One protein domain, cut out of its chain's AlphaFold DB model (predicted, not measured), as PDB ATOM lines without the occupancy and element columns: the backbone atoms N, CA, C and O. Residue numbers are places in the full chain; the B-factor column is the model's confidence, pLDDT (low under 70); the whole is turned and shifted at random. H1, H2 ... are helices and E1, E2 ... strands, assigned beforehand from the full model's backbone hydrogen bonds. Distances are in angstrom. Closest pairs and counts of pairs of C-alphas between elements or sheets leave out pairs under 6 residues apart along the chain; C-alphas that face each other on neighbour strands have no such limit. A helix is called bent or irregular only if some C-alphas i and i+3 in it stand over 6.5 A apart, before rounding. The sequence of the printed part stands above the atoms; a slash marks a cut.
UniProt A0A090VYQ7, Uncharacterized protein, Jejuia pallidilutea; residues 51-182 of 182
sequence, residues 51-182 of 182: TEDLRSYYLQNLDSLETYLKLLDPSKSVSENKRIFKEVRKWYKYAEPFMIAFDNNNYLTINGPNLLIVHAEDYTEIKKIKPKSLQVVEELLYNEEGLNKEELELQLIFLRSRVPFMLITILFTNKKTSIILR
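Overview. This is residues 51 to 182 of the 182 residues of an uncharacterized protein of Jejuia pallidilutea (UniProt A0A090VYQ7). Four roughly aligned rods make a helical bundle: H1, H2 and H5 are three of them, and the short helices H3 and H4, nearly end to end, make the fourth. A small strand hairpin, E1 and E2, set between H3 and H4 in the chain, reaches away from the bundle to one side, and residues 172 to 182, with the end of H5, stick out along the longest axis. The printed part has 132 residues, with five named helices and two named strands in the order H1, H2, H3, E1, E2, H4, H5; the class is mostly helix, and the sheet, E1 - E2, is antiparallel. The whole is only just compact, close to loose, with a radius of gyration of the C-alphas of 17.0 A, and flat, spanning 58 by 46 by 21 A.

Along the chain. H1, residues 51 to 71, begins at C-alpha 51 (487.171, 282.869, 359.764) and is 30.6 A long. H2, residues 78 to 102, is 33.8 A long and irregular: it has a kink of 48 degrees near residue 95, and C-alphas 94 and 97 are 7.2 A apart. H3 is residues 104 to 110. E1, residues 117 to 122, begins at C-alpha 117 (474.891, 295.261, 391.205), and E2 is residues 125 to 129. H4 is residues 134 to 142. H5, residues 149 to 180, is 47.5 A long and ends at C-alpha 180 (485.314, 265.605, 367.042).

Arrangement. H2 is the hub, touching H1, H3 and H4. H1 and H2 form a helical hairpin at a shallow tilt of 25 degrees, opposite ways, with closest C-alphas Leu 65 and Trp 91 at 5.1 A. Past the kink, H2 touches H3 with residues 96 to 100 alone, closest at the C-alphas of Met 99 and Tyr 107, 5.4 A. H2 touches H4 with residues 78 to 89 alone, closest at the C-alphas of Lys 82 and Leu 141, 6.4 A. H5 touches H1 with residues 156 to 167 alone, opposite ways at a shallow tilt of 24 degrees; their closest C-alphas, Glu 66 and Val 163, are 6.2 A apart. H2 and H5 are apart. E1 and E2 form an antiparallel hairpin, with N 119 and O 127 at 2.9 A, within hydrogen-bond range. Every O i to N i+4 pair is within hydrogen-bond range in H1, H3 and H4, against 18 of 21 in H2 and 25 of 28 in H5.

Size, cuts and confidence. The two C-alphas farthest apart, those of Glu 145 and Arg 182, are 59.8 A apart. The printed part has no cut, and no link is long. The mean pLDDT of the printed part is 88.8; residues 172 to 182 are under 70.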
ATOM      1  N   THR A  51     487.336 283.158 358.327       78.19
ATOM      2  CA  THR A  51     487.171 282.869 359.764       78.19
ATOM      3  C   THR A  51     488.499 282.828 360.515       78.19
ATOM      4  O   THR A  51     488.540 283.203 361.686       78.19
ATOM      5  N   GLU A  52     489.587 282.423 359.859       82.25
ATOM      6  CA  GLU A  52     490.905 282.322 360.495       82.25
ATOM      7  C   GLU A  52     491.594 283.679 360.652       82.25
ATOM      8  O   GLU A  52     492.163 283.961 361.712       82.25
ATOM      9  N   ASP A  53     491.469 284.556 359.658       87.31
ATOM     10  CA  ASP A  53     491.991 285.922 359.733       87.31
ATOM     11  C   ASP A  53     491.258 286.745 360.792       87.31
ATOM     12  O   ASP A  53     491.887 287.398 361.627       87.31
ATOM     13  N   LEU A  54     489.925 286.659 360.827       88.31
ATOM     14  CA  LEU A  54     489.116 287.323 361.849       88.31
ATOM     15  C   LEU A  54     489.422 286.794 363.257       88.31
ATOM     16  O   LEU A  54     489.519 287.571 364.210       88.31
ATOM     17  N   ARG A  55     489.633 285.480 363.393       85.75
ATOM     18  CA  ARG A  55     490.062 284.864 364.655       85.75
ATOM     19  C   ARG A  55     491.431 285.380 365.080       85.75
ATOM     20  O   ARG A  55     491.608 285.771 366.231       85.75
ATOM     21  N   SER A  56     492.389 285.393 364.161       89.94
ATOM     22  CA  SER A  56     493.746 285.872 364.417       89.94
ATOM     23  C   SER A  56     493.746 287.348 364.799       89.94
ATOM     24  O   SER A  56     494.421 287.722 365.756       89.94
ATOM     25  N   TYR A  57     492.937 288.167 364.126       92.62
ATOM     26  CA  TYR A  57     492.720 289.567 364.469       92.62
ATOM     27  C   TYR A  57     492.170 289.718 365.893       92.62
ATOM     28  O   TYR A  57     492.711 290.484 366.689       92.62
ATOM     29  N   TYR A  58     491.137 288.957 366.264       92.31
ATOM     30  CA  TYR A  58     490.583 289.006 367.617       92.31
ATOM     31  C   TYR A  58     491.614 288.615 368.686       92.31
ATOM     32  O   TYR A  58     491.790 289.343 369.664       92.31
ATOM     33  N   LEU A  59     492.340 287.511 368.479       92.44
ATOM     34  CA  LEU A  59     493.367 287.043 369.413       92.44
ATOM     35  C   LEU A  59     494.515 288.052 369.564       92.44
ATOM     36  O   LEU A  59     494.928 288.324 370.686       92.44
ATOM     37  N   GLN A  60     494.984 288.656 368.468       95.25
ATOM     38  CA  GLN A  60     496.027 289.693 368.504       95.25
ATOM     39  C   GLN A  60     495.582 290.939 369.279       95.25
ATOM     40  O   GLN A  60     496.360 291.516 370.044       95.25
ATOM     41  N   ASN A  61     494.321 291.349 369.125       96.88
ATOM     42  CA  ASN A  61     493.779 292.485 369.867       96.88
ATOM     43  C   ASN A  61     493.617 292.178 371.359       96.88
ATOM     44  O   ASN A  61     493.898 293.043 372.188       96.88
ATOM     45  N   LEU A  62     493.207 290.957 371.718       95.44
ATOM     46  CA  LEU A  62     493.144 290.520 373.115       95.44
ATOM     47  C   LEU A  62     494.534 290.411 373.761       95.44
ATOM     48  O   LEU A  62     494.691 290.818 374.909       95.44
ATOM     49  N   ASP A  63     495.536 289.920 373.033       96.50
ATOM     50  CA  ASP A  63     496.931 289.868 373.497       96.50
ATOM     51  C   ASP A  63     497.508 291.277 373.720       96.50
ATOM     52  O   ASP A  63     498.123 291.578 374.749       96.50
ATOM     53  N   SER A  64     497.209 292.198 372.801       98.06
ATOM     54  CA  SER A  64     497.565 293.608 372.959       98.06
ATOM     55  C   SER A  64     496.849 294.232 374.161       98.06
ATOM     56  O   SER A  64     497.478 294.900 374.981       98.06
ATOM     57  N   LEU A  65     495.549 293.972 374.327       98.06
ATOM     58  CA  LEU A  65     494.777 294.416 375.489       98.06
ATOM     59  C   LEU A  65     495.392 293.909 376.802       98.06
ATOM     60  O   LEU A  65     495.594 294.698 377.727       98.06
ATOM     61  N   GLU A  66     495.725 292.619 376.881       97.44
ATOM     62  CA  GLU A  66     496.400 292.018 378.034       97.44
ATOM     63  C   GLU A  66     497.738 292.709 378.326       97.44
ATOM     64  O   GLU A  66     498.020 293.065 379.475       97.44
ATOM     65  N   THR A  67     498.541 292.944 377.290       98.06
ATOM     66  CA  THR A  67     499.838 293.615 377.403       98.06
ATOM     67  C   THR A  67     499.699 294.993 378.048       98.06
ATOM     68  O   THR A  67     500.378 295.285 379.032       98.06
ATOM     69  N   TYR A  68     498.777 295.832 377.572       98.44
ATOM     70  CA  TYR A  68     498.575 297.165 378.149       98.44
ATOM     71  C   TYR A  68     497.917 297.132 379.540       98.44
ATOM     72  O   TYR A  68     498.242 297.971 380.382       98.44
ATOM     73  N   LEU A  69     497.064 296.145 379.842       98.06
ATOM     74  CA  LEU A  69     496.524 295.944 381.196       98.06
ATOM     75  C   LEU A  69     497.613 295.596 382.221       98.06
ATOM     76  O   LEU A  69     497.525 296.008 383.381       98.06
ATOM     77  N   LYS A  70     498.660 294.869 381.811       98.00
ATOM     78  CA  LYS A  70     499.839 294.608 382.656       98.00
ATOM     79  C   LYS A  70     500.669 295.869 382.901       98.00
ATOM     80  O   LYS A  70     501.339 295.956 383.924       98.00
ATOM     81  N   LEU A  71     500.617 296.846 381.993       98.25
ATOM     82  CA  LEU A  71     501.342 298.107 382.137       98.25
ATOM     83  C   LEU A  71     500.652 299.107 383.071       98.25
ATOM     84  O   LEU A  71     501.353 299.944 383.636       98.25
ATOM     85  N   LEU A  72     499.328 299.068 383.254       98.00
ATOM     86  CA  LEU A  72     498.675 299.894 384.283       98.00
ATOM     87  C   LEU A  72     499.244 299.544 385.656       98.00
ATOM     88  O   LEU A  72     499.496 298.377 385.906       98.00
ATOM     89  N   ASP A  73     499.471 300.522 386.531       97.62
ATOM     90  CA  ASP A  73     500.071 300.272 387.849       97.62
ATOM     91  C   ASP A  73     499.717 301.405 388.831       97.62
ATOM     92  O   ASP A  73     500.033 302.564 388.543       97.62
ATOM     93  N   PRO A  74     499.103 301.132 389.998       96.81
ATOM     94  CA  PRO A  74     498.757 302.166 390.978       96.81
ATOM     95  C   PRO A  74     499.949 302.963 391.541       96.81
ATOM     96  O   PRO A  74     499.758 304.038 392.118       96.81
ATOM     97  N   SER A  75     501.179 302.462 391.402       97.38
ATOM     98  CA  SER A  75     502.404 303.173 391.786       97.38
ATOM     99  C   SER A  75     502.812 304.262 390.786       97.38
ATOM    100  O   SER A  75     503.486 305.217 391.178       97.38
ATOM    101  N   LYS A  76     502.363 304.176 389.523       97.69
ATOM    102  CA  LYS A  76     502.636 305.178 388.481       97.69
ATOM    103  C   LYS A  76     501.838 306.457 388.697       97.69
ATOM    104  O   LYS A  76     500.825 306.497 389.396       97.69
ATOM    105  N   SER A  77     502.288 307.526 388.044       97.69
ATOM    106  CA  SER A  77     501.543 308.785 388.033       97.69
ATOM    107  C   SER A  77     500.167 308.609 387.376       97.69
ATOM    108  O   SER A  77     500.005 307.835 386.429       97.69
ATOM    109  N   VAL A  78     499.173 309.380 387.831       97.69
ATOM    110  CA  VAL A  78     497.824 309.378 387.234       97.69
ATOM    111  C   VAL A  78     497.886 309.700 385.740       97.69
ATOM    112  O   VAL A  78     497.216 309.053 384.942       97.69
ATOM    113  N   SER A  79     498.729 310.658 385.341       97.88
ATOM    114  CA  SER A  79     498.918 311.027 383.932       97.88
ATOM    115  C   SER A  79     499.442 309.859 383.091       97.88
ATOM    116  O   SER A  79     498.967 309.621 381.980       97.88
ATOM    117  N   GLU A  80     500.399 309.098 383.620       98.50
ATOM    118  CA  GLU A  80     500.928 307.926 382.933       98.50
ATOM    119  C   GLU A  80     499.891 306.805 382.833       98.50
ATOM    120  O   GLU A  80     499.690 306.265 381.745       98.50
ATOM    121  N   ASN A  81     499.165 306.516 383.917       98.56
ATOM    122  CA  ASN A  81     498.080 305.538 383.880       98.56
ATOM    123  C   ASN A  81     496.959 305.954 382.920       98.56
ATOM    124  O   ASN A  81     496.472 305.110 382.178       98.56
ATOM    125  N   LYS A  82     496.598 307.242 382.836       98.69
ATOM    126  CA  LYS A  82     495.649 307.747 381.825       98.69
ATOM    127  C   LYS A  82     496.139 307.481 380.402       98.69
ATOM    128  O   LYS A  82     495.353 307.063 379.555       98.69
ATOM    129  N   ARG A  83     497.429 307.703 380.125       98.75
ATOM    130  CA  ARG A  83     498.029 307.414 378.811       98.75
ATOM    131  C   ARG A  83     497.960 305.921 378.483       98.75
ATOM    132  O   ARG A  83     497.540 305.573 377.387       98.75
ATOM    133  N   ILE A  84     498.330 305.056 379.423       98.75
ATOM    134  CA  ILE A  84     498.274 303.598 379.240       98.75
ATOM    135  C   ILE A  84     496.821 303.135 379.069       98.75
ATOM    136  O   ILE A  84     496.523 302.330 378.190       98.75
ATOM    137  N   PHE A  85     495.897 303.683 379.859       98.69
ATOM    138  CA  PHE A  85     494.482 303.331 379.808       98.69
ATOM    139  C   PHE A  85     493.837 303.674 378.459       98.69
ATOM    140  O   PHE A  85     492.973 302.937 377.989       98.69
ATOM    141  N   LYS A  86     494.288 304.735 377.779       98.75
ATOM    142  CA  LYS A  86     493.860 305.019 376.400       98.75
ATOM    143  C   LYS A  86     494.213 303.881 375.440       98.75
ATOM    144  O   LYS A  86     493.370 303.507 374.628       98.75
ATOM    145  N   GLU A  87     495.401 303.286 375.563       98.81
ATOM    146  CA  GLU A  87     495.763 302.110 374.760       98.81
ATOM    147  C   GLU A  87     494.933 300.884 375.158       98.81
ATOM    148  O   GLU A  87     494.423 300.194 374.280       98.81
ATOM    149  N   VAL A  88     494.687 300.659 376.457       98.62
ATOM    150  CA  VAL A  88     493.753 299.610 376.919       98.62
ATOM    151  C   VAL A  88     492.383 299.766 376.247       98.62
ATOM    152  O   VAL A  88     491.864 298.808 375.676       98.62
ATOM    153  N   ARG A  89     491.803 300.973 376.249       98.44
ATOM    154  CA  ARG A  89     490.503 301.232 375.609       98.44
ATOM    155  C   ARG A  89     490.549 301.034 374.101       98.44
ATOM    156  O   ARG A  89     489.624 300.442 373.556       98.44
ATOM    157  N   LYS A  90     491.616 301.464 373.429       98.62
ATOM    158  CA  LYS A  90     491.808 301.252 371.990       98.62
ATOM    159  C   LYS A  90     491.805 299.764 371.623       98.62
ATOM    160  O   LYS A  90     491.016 299.359 370.775       98.62
ATOM    161  N   TRP A  91     492.622 298.944 372.287       98.50
ATOM    162  CA  TRP A  91     492.683 297.503 372.003       98.50
ATOM    163  C   TRP A  91     491.394 296.778 372.380       98.50
ATOM    164  O   TRP A  91     490.931 295.922 371.628       98.50
ATOM    165  N   TYR A  92     490.749 297.186 373.478       97.81
ATOM    166  CA  TYR A  92     489.409 296.712 373.809       97.81
ATOM    167  C   TYR A  92     488.408 297.012 372.687       97.81
ATOM    168  O   TYR A  92     487.667 296.125 372.278       97.81
ATOM    169  N   LYS A  93     488.405 298.234 372.138       97.94
ATOM    170  CA  LYS A  93     487.498 298.618 371.049       97.94
ATOM    171  C   LYS A  93     487.737 297.844 369.755       97.94
ATOM    172  O   LYS A  93     486.774 297.551 369.055       97.94
ATOM    173  N   TYR A  94     488.972 297.444 369.459       97.81
ATOM    174  CA  TYR A  94     489.232 296.543 368.332       97.81
ATOM    175  C   TYR A  94     488.709 295.118 368.566       97.81
ATOM    176  O   TYR A  94     488.264 294.472 367.618       97.81
ATOM    177  N   ALA A  95     488.722 294.642 369.812       95.94
ATOM    178  CA  ALA A  95     488.192 293.335 370.199       95.94
ATOM    179  C   ALA A  95     486.659 293.318 370.399       95.94
ATOM    180  O   ALA A  95     486.033 292.262 370.297       95.94
ATOM    181  N   GLU A  96     486.044 294.474 370.667       95.75
ATOM    182  CA  GLU A  96     484.640 294.618 371.077       95.75
ATOM    183  C   GLU A  96     483.627 293.926 370.143       95.75
ATOM    184  O   GLU A  96     482.785 293.193 370.664       95.75
ATOM    185  N   PRO A  97     483.699 294.045 368.797       94.19
ATOM    186  CA  PRO A  97     482.734 293.382 367.915       94.19
ATOM    187  C   PRO A  97     482.709 291.857 368.082       94.19
ATOM    188  O   PRO A  97     481.647 291.238 368.056       94.19
ATOM    189  N   PHE A  98     483.876 291.250 368.309       91.69
ATOM    190  CA  PHE A  98     484.005 289.810 368.522       91.69
ATOM    191  C   PHE A  98     483.508 289.391 369.895       91.69
ATOM    192  O   PHE A  98     482.846 288.364 370.017       91.69
ATOM    193  N   MET A  99     483.782 290.197 370.922       92.12
ATOM    194  CA  MET A  99     483.247 289.949 372.257       92.12
ATOM    195  C   MET A  99     481.719 290.014 372.255       92.12
ATOM    196  O   MET A  99     481.083 289.145 372.831       92.12
ATOM    197  N   ILE A 100     481.109 290.971 371.555       92.31
ATOM    198  CA  ILE A 100     479.644 291.040 371.423       92.31
ATOM    199  C   ILE A 100     479.103 289.794 370.707       92.31
ATOM    200  O   ILE A 100     478.132 289.193 371.164       92.31
ATOM    201  N   ALA A 101     479.732 289.396 369.598       88.94
ATOM    202  CA  ALA A 101     479.247 288.303 368.759       88.94
ATOM    203  C   ALA A 101     479.424 286.912 369.390       88.94
ATOM    204  O   ALA A 101     478.547 286.060 369.254       88.94
ATOM    205  N   PHE A 102     480.549 286.669 370.063       84.25
ATOM    206  CA  PHE A 102     480.962 285.324 370.478       84.25
ATOM    207  C   PHE A 102     481.144 285.165 371.990       84.25
ATOM    208  O   PHE A 102     481.244 284.038 372.469       84.25
ATOM    209  N   ASP A 103     481.183 286.261 372.752       87.38
ATOM    210  CA  ASP A 103     481.480 286.240 374.187       87.38
ATOM    211  C   ASP A 103     480.731 287.340 374.962       87.38
ATOM    212  O   ASP A 103     481.298 288.144 375.712       87.38
ATOM    213  N   ASN A 104     479.414 287.399 374.740       90.56
ATOM    214  CA  ASN A 104     478.573 288.492 375.222       90.56
ATOM    215  C   ASN A 104     478.644 288.666 376.753       90.56
ATOM    216  O   ASN A 104     478.630 289.781 377.266       90.56
ATOM    217  N   ASN A 105     478.798 287.572 377.504       91.00
ATOM    218  CA  ASN A 105     478.950 287.645 378.959       91.00
ATOM    219  C   ASN A 105     480.221 288.406 379.362       91.00
ATOM    220  O   ASN A 105     480.191 289.217 380.293       91.00
ATOM    221  N   ASN A 106     481.338 288.186 378.664       92.44
ATOM    222  CA  ASN A 106     482.556 288.947 378.917       92.44
ATOM    223  C   ASN A 106     482.459 290.385 378.422       92.44
ATOM    224  O   ASN A 106     482.972 291.274 379.101       92.44
ATOM    225  N   TYR A 107     481.763 290.636 377.311       94.44
ATOM    226  CA  TYR A 107     481.438 291.993 376.870       94.44
ATOM    227  C   TYR A 107     480.690 292.779 377.961       94.44
ATOM    228  O   TYR A 107     481.178 293.824 378.400       94.44
ATOM    229  N   LEU A 108     479.574 292.236 378.459       93.00
ATOM    230  CA  LEU A 108     478.751 292.855 379.505       93.00
ATOM    231  C   LEU A 108     479.529 293.083 380.802       93.00
ATOM    232  O   LEU A 108     479.306 294.073 381.493       93.00
ATOM    233  N   THR A 109     480.458 292.184 381.128       92.50
ATOM    234  CA  THR A 109     481.281 292.311 382.333       92.50
ATOM    235  C   THR A 109     482.350 293.396 382.172       92.50
ATOM    236  O   THR A 109     482.440 294.319 382.975       92.50
ATOM    237  N   ILE A 110     483.167 293.316 381.117       94.94
ATOM    238  CA  ILE A 110     484.355 294.170 380.952       94.94
ATOM    239  C   ILE A 110     483.978 295.613 380.609       94.94
ATOM    240  O   ILE A 110     484.682 296.536 381.019       94.94
ATOM    241  N   ASN A 111     482.869 295.821 379.900       93.56
ATOM    242  CA  ASN A 111     482.344 297.145 379.560       93.56
ATOM    243  C   ASN A 111     481.071 297.489 380.344       93.56
ATOM    244  O   ASN A 111     480.322 298.383 379.957       93.56
ATOM    245  N   GLY A 112     480.826 296.783 381.450       92.88
ATOM    246  CA  GLY A 112     479.706 297.065 382.337       92.88
ATOM    247  C   GLY A 112     479.812 298.459 382.970       92.88
ATOM    248  O   GLY A 112     480.927 298.940 383.214       92.88
ATOM    249  N   PRO A 113     478.677 299.119 383.256       93.25
ATOM    250  CA  PRO A 113     478.675 300.425 383.905       93.25
ATOM    251  C   PRO A 113     479.166 300.321 385.358       93.25
ATOM    252  O   PRO A 113     479.058 299.262 385.981       93.25
ATOM    253  N   ASN A 114     479.651 301.428 385.930       93.12
ATOM    254  CA  ASN A 114     479.989 301.501 387.354       93.12
ATOM    255  C   ASN A 114     478.724 301.665 388.222       93.12
ATOM    256  O   ASN A 114     478.520 302.672 388.895       93.12
ATOM    257  N   LEU A 115     477.831 300.677 388.167       89.31
ATOM    258  CA  LEU A 115     476.626 300.623 388.988       89.31
ATOM    259  C   LEU A 115     476.730 299.476 389.990       89.31
ATOM    260  O   LEU A 115     477.151 298.373 389.643       89.31
ATOM    261  N   LEU A 116     476.316 299.735 391.234       86.00
ATOM    262  CA  LEU A 116     476.175 298.689 392.244       86.00
ATOM    263  C   LEU A 116     475.209 297.623 391.732       86.00
ATOM    264  O   LEU A 116     474.046 297.910 391.445       86.00
ATOM    265  N   ILE A 117     475.696 296.390 391.647       83.44
ATOM    266  CA  ILE A 117     474.891 295.261 391.205       83.44
ATOM    267  C   ILE A 117     474.212 294.680 392.438       83.44
ATOM    268  O   ILE A 117     474.868 294.341 393.425       83.44
ATOM    269  N   VAL A 118     472.887 294.596 392.391       84.12
ATOM    270  CA  VAL A 118     472.075 294.060 393.481       84.12
ATOM    271  C   VAL A 118     471.507 292.722 393.037       84.12
ATOM    272  O   VAL A 118     470.711 292.665 392.104       84.12
ATOM    273  N   HIS A 119     471.919 291.652 393.710       81.62
ATOM    274  CA  HIS A 119     471.334 290.327 393.542       81.62
ATOM    275  C   HIS A 119     470.461 290.020 394.756       81.62
ATOM    276  O   HIS A 119     470.956 289.994 395.883       81.62
ATOM    277  N   ALA A 120     469.167 289.815 394.525       79.81
ATOM    278  CA  ALA A 120     468.272 289.227 395.513       79.81
ATOM    279  C   ALA A 120     468.233 287.722 395.241       79.81
ATOM    280  O   ALA A 120     467.648 287.297 394.245       79.81
ATOM    281  N   GLU A 121     468.929 286.941 396.066       72.69
ATOM    282  CA  GLU A 121     468.877 285.475 395.980       72.69
ATOM    283  C   GLU A 121     467.621 284.939 396.682       72.69
ATOM    284  O   GLU A 121     467.041 283.973 396.204       72.69
ATOM    285  N   ASP A 122     467.153 285.637 397.725       79.00
ATOM    286  CA  ASP A 122     465.888 285.400 398.428       79.00
ATOM    287  C   ASP A 122     465.329 286.711 399.013       79.00
ATOM    288  O   ASP A 122     466.023 287.728 399.082       79.00
ATOM    289  N   TYR A 123     464.078 286.694 399.493       70.75
ATOM    290  CA  TYR A 123     463.407 287.868 400.082       70.75
ATOM    291  C   TYR A 123     464.166 288.508 401.260       70.75
ATOM    292  O   TYR A 123     463.942 289.679 401.566       70.75
ATOM    293  N   THR A 124     465.055 287.762 401.921       78.19
ATOM    294  CA  THR A 124     465.854 288.233 403.062       78.19
ATOM    295  C   THR A 124     467.340 288.413 402.752       78.19
ATOM    296  O   THR A 124     468.052 288.968 403.585       78.19
ATOM    297  N   GLU A 125     467.827 287.975 401.586       76.06
ATOM    298  CA  GLU A 125     469.256 287.999 401.252       76.06
ATOM    299  C   GLU A 125     469.526 288.841 399.999       76.06
ATOM    300  O   GLU A 125     469.362 288.406 398.858       76.06
ATOM    301  N   ILE A 126     469.963 290.083 400.238       79.69
ATOM    302  CA  ILE A 126     470.336 291.047 399.202       79.69
ATOM    303  C   ILE A 126     471.859 291.198 399.194       79.69
ATOM    304  O   ILE A 126     472.438 291.833 400.080       79.69
ATOM    305  N   LYS A 127     472.518 290.663 398.163       84.50
ATOM    306  CA  LYS A 127     473.961 290.829 397.943       84.50
ATOM    307  C   LYS A 127     474.217 292.069 397.091       84.50
ATOM    308  O   LYS A 127     473.696 292.197 395.984       84.50
ATOM    309  N   LYS A 128     475.044 292.983 397.606       85.62
ATOM    310  CA  LYS A 128     475.545 294.152 396.869       85.62
ATOM    311  C   LYS A 128     476.949 293.853 396.364       85.62
ATOM    312  O   LYS A 128     477.867 293.688 397.162       85.62
ATOM    313  N   ILE A 129     477.114 293.799 395.050       85.12
ATOM    314  CA  ILE A 129     478.393 293.528 394.397       85.12
ATOM    315  C   ILE A 129     478.890 294.826 393.768       85.12
ATOM    316  O   ILE A 129     478.184 295.470 392.988       85.12
ATOM    317  N   LYS A 130     480.120 295.221 394.114       87.62
ATOM    318  CA  LYS A 130     480.795 296.317 393.418       87.62
ATOM    319  C   LYS A 130     481.116 295.876 391.984       87.62
ATOM    320  O   LYS A 130     481.685 294.793 391.813       87.62
ATOM    321  N   PRO A 131     480.778 296.685 390.972       91.38
ATOM    322  CA  PRO A 131     481.085 296.359 389.589       91.38
ATOM    323  C   PRO A 131     482.599 296.293 389.383       91.38
ATOM    324  O   PRO A 131     483.377 296.969 390.066       91.38
ATOM    325  N   LYS A 132     483.016 295.465 388.423       93.94
ATOM    326  CA  LYS A 132     484.405 295.413 387.977       93.94
ATOM    327  C   LYS A 132     484.486 295.505 386.468       93.94
ATOM    328  O   LYS A 132     484.054 294.584 385.778       93.94
ATOM    329  N   SER A 133     485.004 296.615 385.956       96.38
ATOM    330  CA  SER A 133     484.991 296.896 384.521       96.38
ATOM    331  C   SER A 133     486.014 297.962 384.135       96.38
ATOM    332  O   SER A 133     486.596 298.643 384.982       96.38
ATOM    333  N   LEU A 134     486.218 298.134 382.828       97.94
ATOM    334  CA  LEU A 134     487.013 299.239 382.293       97.94
ATOM    335  C   LEU A 134     486.396 300.602 382.627       97.94
ATOM    336  O   LEU A 134     487.146 301.548 382.831       97.94
ATOM    337  N   GLN A 135     485.068 300.698 382.733       97.50
ATOM    338  CA  GLN A 135     484.394 301.942 383.113       97.50
ATOM    339  C   GLN A 135     484.785 302.374 384.533       97.50
ATOM    340  O   GLN A 135     485.084 303.541 384.760       97.50
ATOM    341  N   VAL A 136     484.860 301.427 385.477       97.25
ATOM    342  CA  VAL A 136     485.300 301.722 386.851       97.25
ATOM    343  C   VAL A 136     486.738 302.245 386.857       97.25
ATOM    344  O   VAL A 136     487.038 303.229 387.526       97.25
ATOM    345  N   VAL A 137     487.636 301.626 386.079       98.25
ATOM    346  CA  VAL A 137     489.028 302.093 385.950       98.25
ATOM    347  C   VAL A 137     489.093 303.499 385.353       98.25
ATOM    348  O   VAL A 137     489.871 304.324 385.830       98.25
ATOM    349  N   GLU A 138     488.281 303.786 384.335       98.12
ATOM    350  CA  GLU A 138     488.190 305.117 383.736       98.12
ATOM    351  C   GLU A 138     487.802 306.158 384.787       98.12
ATOM    352  O   GLU A 138     488.540 307.114 385.020       98.12
ATOM    353  N   GLU A 139     486.703 305.930 385.496       97.62
ATOM    354  CA  GLU A 139     486.213 306.848 386.524       97.62
ATOM    355  C   GLU A 139     487.234 307.057 387.650       97.62
ATOM    356  O   GLU A 139     487.469 308.194 388.053       97.62
ATOM    357  N   LEU A 140     487.930 306.003 388.096       97.38
ATOM    358  CA  LEU A 140     489.003 306.118 389.092       97.38
ATOM    359  C   LEU A 140     490.166 306.991 388.616       97.38
ATOM    360  O   LEU A 140     490.710 307.777 389.389       97.38
ATOM    361  N   LEU A 141     490.579 306.844 387.354       98.12
ATOM    362  CA  LEU A 141     491.690 307.614 386.801       98.12
ATOM    363  C   LEU A 141     491.307 309.075 386.562       98.12
ATOM    364  O   LEU A 141     492.162 309.950 386.701       98.12
ATOM    365  N   TYR A 142     490.060 309.348 386.180       97.56
ATOM    366  CA  TYR A 142     489.572 310.696 385.872       97.56
ATOM    367  C   TYR A 142     488.876 311.400 387.045       97.56
ATOM    368  O   TYR A 142     488.467 312.543 386.869       97.56
ATOM    369  N   ASN A 143     488.824 310.785 388.228       95.69
ATOM    370  CA  ASN A 143     488.301 311.423 389.432       95.69
ATOM    371  C   ASN A 143     489.129 312.662 389.827       95.69
ATOM    372  O   ASN A 143     490.354 312.595 389.974       95.69
ATOM    373  N   GLU A 144     488.446 313.788 390.020       93.00
ATOM    374  CA  GLU A 144     489.035 315.060 390.450       93.00
ATOM    375  C   GLU A 144     489.473 315.037 391.923       93.00
ATOM    376  O   GLU A 144     490.422 315.726 392.290       93.00
ATOM    377  N   GLU A 145     488.853 314.192 392.753       92.94
ATOM    378  CA  GLU A 145     489.181 314.025 394.178       92.94
ATOM    379  C   GLU A 145     490.486 313.239 394.412       92.94
ATOM    380  O   GLU A 145     490.982 313.148 395.536       92.94
ATOM    381  N   GLY A 146     491.071 312.685 393.346       90.94
ATOM    382  CA  GLY A 146     492.309 311.917 393.384       90.94
ATOM    383  C   GLY A 146     492.114 310.417 393.165       90.94
ATOM    384  O   GLY A 146     491.008 309.879 393.148       90.94
ATOM    385  N   LEU A 147     493.235 309.722 392.962       95.69
ATOM    386  CA  LEU A 147     493.240 308.301 392.620       95.69
ATOM    387  C   LEU A 147     493.179 307.417 393.871       95.69
ATOM    388  O   LEU A 147     494.140 307.355 394.642       95.69
ATOM    389  N   ASN A 148     492.108 306.633 394.000       96.75
ATOM    390  CA  ASN A 148     492.068 305.510 394.934       96.75
ATOM    391  C   ASN A 148     492.893 304.335 394.377       96.75
ATOM    392  O   ASN A 148     492.443 303.584 393.510       96.75
ATOM    393  N   LYS A 149     494.125 304.193 394.875       96.94
ATOM    394  CA  LYS A 149     495.086 303.181 394.413       96.94
ATOM    395  C   LYS A 149     494.684 301.747 394.755       96.94
ATOM    396  O   LYS A 149     494.960 300.851 393.966       96.94
ATOM    397  N   GLU A 150     494.052 301.535 395.907       97.00
ATOM    398  CA  GLU A 150     493.619 300.206 396.347       97.00
ATOM    399  C   GLU A 150     492.480 299.692 395.466       97.00
ATOM    400  O   GLU A 150     492.553 298.582 394.940       97.00
ATOM    401  N   GLU A 151     491.463 300.526 395.229       96.56
ATOM    402  CA  GLU A 151     490.370 300.167 394.326       96.56
ATOM    403  C   GLU A 151     490.898 299.971 392.899       96.56
ATOM    404  O   GLU A 151     490.537 298.987 392.259       96.56
ATOM    405  N   LEU A 152     491.826 300.814 392.420       97.81
ATOM    406  CA  LEU A 152     492.468 300.588 391.123       97.81
ATOM    407  C   LEU A 152     493.135 299.204 391.060       97.81
ATOM    408  O   LEU A 152     492.906 298.477 390.097       97.81
ATOM    409  N   GLU A 153     493.908 298.801 392.071       98.06
ATOM    410  CA  GLU A 153     494.562 297.487 392.066       98.06
ATOM    411  C   GLU A 153     493.551 296.335 392.036       98.06
ATOM    412  O   GLU A 153     493.714 295.391 391.265       98.06
ATOM    413  N   LEU A 154     492.457 296.428 392.798       97.06
ATOM    414  CA  LEU A 154     491.396 295.413 392.788       97.06
ATOM    415  C   LEU A 154     490.743 295.257 391.408       97.06
ATOM    416  O   LEU A 154     490.441 294.133 390.984       97.06
ATOM    417  N   GLN A 155     490.539 296.370 390.702       97.56
ATOM    418  CA  GLN A 155     490.025 296.375 389.334       97.56
ATOM    419  C   GLN A 155     491.037 295.759 388.360       97.56
ATOM    420  O   GLN A 155     490.678 294.919 387.530       97.56
ATOM    421  N   LEU A 156     492.319 296.112 388.491       97.81
ATOM    422  CA  LEU A 156     493.381 295.582 387.639       97.81
ATOM    423  C   LEU A 156     493.599 294.081 387.848       97.81
ATOM    424  O   LEU A 156     493.717 293.360 386.861       97.81
ATOM    425  N   ILE A 157     493.585 293.577 389.087       97.50
ATOM    426  CA  ILE A 157     493.662 292.135 389.381       97.50
ATOM    427  C   ILE A 157     492.545 291.381 388.658       97.50
ATOM    428  O   ILE A 157     492.794 290.360 388.012       97.50
ATOM    429  N   PHE A 158     491.316 291.893 388.730       96.62
ATOM    430  CA  PHE A 158     490.182 291.285 388.049       96.62
ATOM    431  C   PHE A 158     490.370 291.262 386.528       96.62
ATOM    432  O   PHE A 158     490.287 290.194 385.920       96.62
ATOM    433  N   LEU A 159     490.675 292.407 385.914       97.38
ATOM    434  CA  LEU A 159     490.828 292.520 384.461       97.38
ATOM    435  C   LEU A 159     492.004 291.683 383.938       97.38
ATOM    436  O   LEU A 159     491.845 290.948 382.963       97.38
ATOM    437  N   ARG A 160     493.155 291.724 384.622       96.88
ATOM    438  CA  ARG A 160     494.350 290.930 384.289       96.88
ATOM    439  C   ARG A 160     494.128 289.430 384.460       96.88
ATOM    440  O   ARG A 160     494.818 288.658 383.814       96.88
ATOM    441  N   SER A 161     493.182 289.011 385.298       94.75
ATOM    442  CA  SER A 161     492.800 287.598 385.418       94.75
ATOM    443  C   SER A 161     491.785 287.189 384.349       94.75
ATOM    444  O   SER A 161     491.819 286.072 383.838       94.75
ATOM    445  N   ARG A 162     490.864 288.095 384.000       93.38
ATOM    446  CA  ARG A 162     489.754 287.813 383.085       93.38
ATOM    447  C   ARG A 162     490.193 287.768 381.623       93.38
ATOM    448  O   ARG A 162     489.813 286.835 380.923       93.38
ATOM    449  N   VAL A 163     490.983 288.743 381.166       94.19
ATOM    450  CA  VAL A 163     491.382 288.850 379.749       94.19
ATOM    451  C   VAL A 163     492.163 287.631 379.242       94.19
ATOM    452  O   VAL A 163     491.757 287.075 378.218       94.19
ATOM    453  N   PRO A 164     493.165 287.107 379.969       90.56
ATOM    454  CA  PRO A 164     493.852 285.883 379.556       90.56
ATOM    455  C   PRO A 164     492.926 284.662 379.506       90.56
ATOM    456  O   PRO A 164     493.075 283.783 378.660       90.56
ATOM    457  N   PHE A 165     491.920 284.595 380.385       88.38
ATOM    458  CA  PHE A 165     490.959 283.492 380.380       88.38
ATOM    459  C   PHE A 165     490.072 283.490 379.124       88.38
ATOM    460  O   PHE A 165     489.707 282.419 378.626       88.38
ATOM    461  N   MET A 166     489.764 284.670 378.574       87.94
ATOM    462  CA  MET A 166     489.054 284.788 377.293       87.94
ATOM    463  C   MET A 166     489.881 284.182 376.154       87.94
ATOM    464  O   MET A 166     489.376 283.328 375.425       87.94
ATOM    465  N   LEU A 167     491.172 284.535 376.068       80.31
ATOM    466  CA  LEU A 167     492.118 283.968 375.093       80.31
ATOM    467  C   LEU A 167     492.151 282.436 375.168       80.31
ATOM    468  O   LEU A 167     491.995 281.741 374.163       80.31
ATOM    469  N   ILE A 168     492.299 281.903 376.381       78.00
ATOM    470  CA  ILE A 168     492.373 280.465 376.642       78.00
ATOM    471  C   ILE A 168     491.090 279.745 376.202       78.00
ATOM    472  O   ILE A 168     491.157 278.707 375.538       78.00
ATOM    473  N   THR A 169     489.919 280.295 376.528       75.31
ATOM    474  CA  THR A 169     488.623 279.688 376.182       75.31
ATOM    475  C   THR A 169     488.450 279.547 374.667       75.31
ATOM    476  O   THR A 169     488.021 278.494 374.183       75.31
ATOM    477  N   ILE A 170     488.853 280.566 373.902       75.06
ATOM    478  CA  ILE A 170     488.815 280.550 372.432       75.06
ATOM    479  C   ILE A 170     489.775 279.491 371.871       75.06
ATOM    480  O   ILE A 170     489.439 278.769 370.935       75.06
ATOM    481  N   LEU A 171     490.968 279.337 372.447       71.94
ATOM    482  CA  LEU A 171     491.933 278.328 371.994       71.94
ATOM    483  C   LEU A 171     491.463 276.888 372.289       71.94
ATOM    484  O   LEU A 171     491.645 275.994 371.458       71.94
ATOM    485  N   PHE A 172     490.838 276.644 373.445       65.44
ATOM    486  CA  PHE A 172     490.389 275.302 373.844       65.44
ATOM    487  C   PHE A 172     489.101 274.841 373.165       65.44
ATOM    488  O   PHE A 172     488.994 273.660 372.823       65.44
ATOM    489  N   THR A 173     488.138 275.740 372.948       62.72
ATOM    490  CA  THR A 173     486.930 275.423 372.165       62.72
ATOM    491  C   THR A 173     487.310 274.916 370.773       62.72
ATOM    492  O   THR A 173     486.789 273.892 370.340       62.72
ATOM    493  N   ASN A 174     488.330 275.510 370.149       57.59
ATOM    494  CA  ASN A 174     488.834 275.085 368.843       57.59
ATOM    495  C   ASN A 174     489.520 273.707 368.841       57.59
ATOM    496  O   ASN A 174     489.286 272.913 367.927       57.59
ATOM    497  N   LYS A 175     490.306 273.361 369.873       54.72
ATOM    498  CA  LYS A 175     490.906 272.013 369.960       54.72
ATOM    499  C   LYS A 175     489.847 270.909 370.037       54.72
ATOM    500  O   LYS A 175     490.024 269.862 369.416       54.72
ATOM    501  N   LYS A 176     488.741 271.132 370.757       47.47
ATOM    502  CA  LYS A 176     487.638 270.158 370.829       47.47
ATOM    503  C   LYS A 176     486.963 269.956 369.473       47.47
ATOM    504  O   LYS A 176     486.736 268.810 369.095       47.47
ATOM    505  N   THR A 177     486.723 271.022 368.713       44.56
ATOM    506  CA  THR A 177     486.098 270.924 367.383       44.56
ATOM    507  C   THR A 177     486.967 270.134 366.399       44.56
ATOM    508  O   THR A 177     486.451 269.310 365.651       44.56
ATOM    509  N   SER A 178     488.295 270.285 366.459       41.25
ATOM    510  CA  SER A 178     489.227 269.521 365.612       41.25
ATOM    511  C   SER A 178     489.380 268.036 365.977       41.25
ATOM    512  O   SER A 178     489.836 267.256 365.145       41.25
ATOM    513  N   ILE A 179     489.015 267.633 367.201       42.81
ATOM    514  CA  ILE A 179     489.075 266.231 367.657       42.81
ATOM    515  C   ILE A 179     487.767 265.493 367.347       42.81
ATOM    516  O   ILE A 179     487.793 264.298 367.094       42.81
ATOM    517  N   ILE A 180     486.633 266.196 367.328       40.72
ATOM    518  CA  ILE A 180     485.314 265.605 367.042       40.72
ATOM    519  C   ILE A 180     485.109 265.357 365.531       40.72
ATOM    520  O   ILE A 180     484.251 264.573 365.144       40.72
ATOM    521  N   LEU A 181     485.914 265.995 364.675       40.25
ATOM    522  CA  LEU A 181     485.879 265.843 363.213       40.25
ATOM    523  C   LEU A 181     486.955 264.885 362.658       40.25
ATOM    524  O   LEU A 181     487.247 264.935 361.463       40.25
ATOM    525  N   ARG A 182     487.561 264.037 363.500       37.91
ATOM    526  CA  ARG A 182     488.471 262.959 363.079       37.91
ATOM    527  C   ARG A 182     487.919 261.591 363.435       37.91
ATOM    528  O   ARG A 182     487.372 261.460 364.549       37.91
TER     529      ARG A 182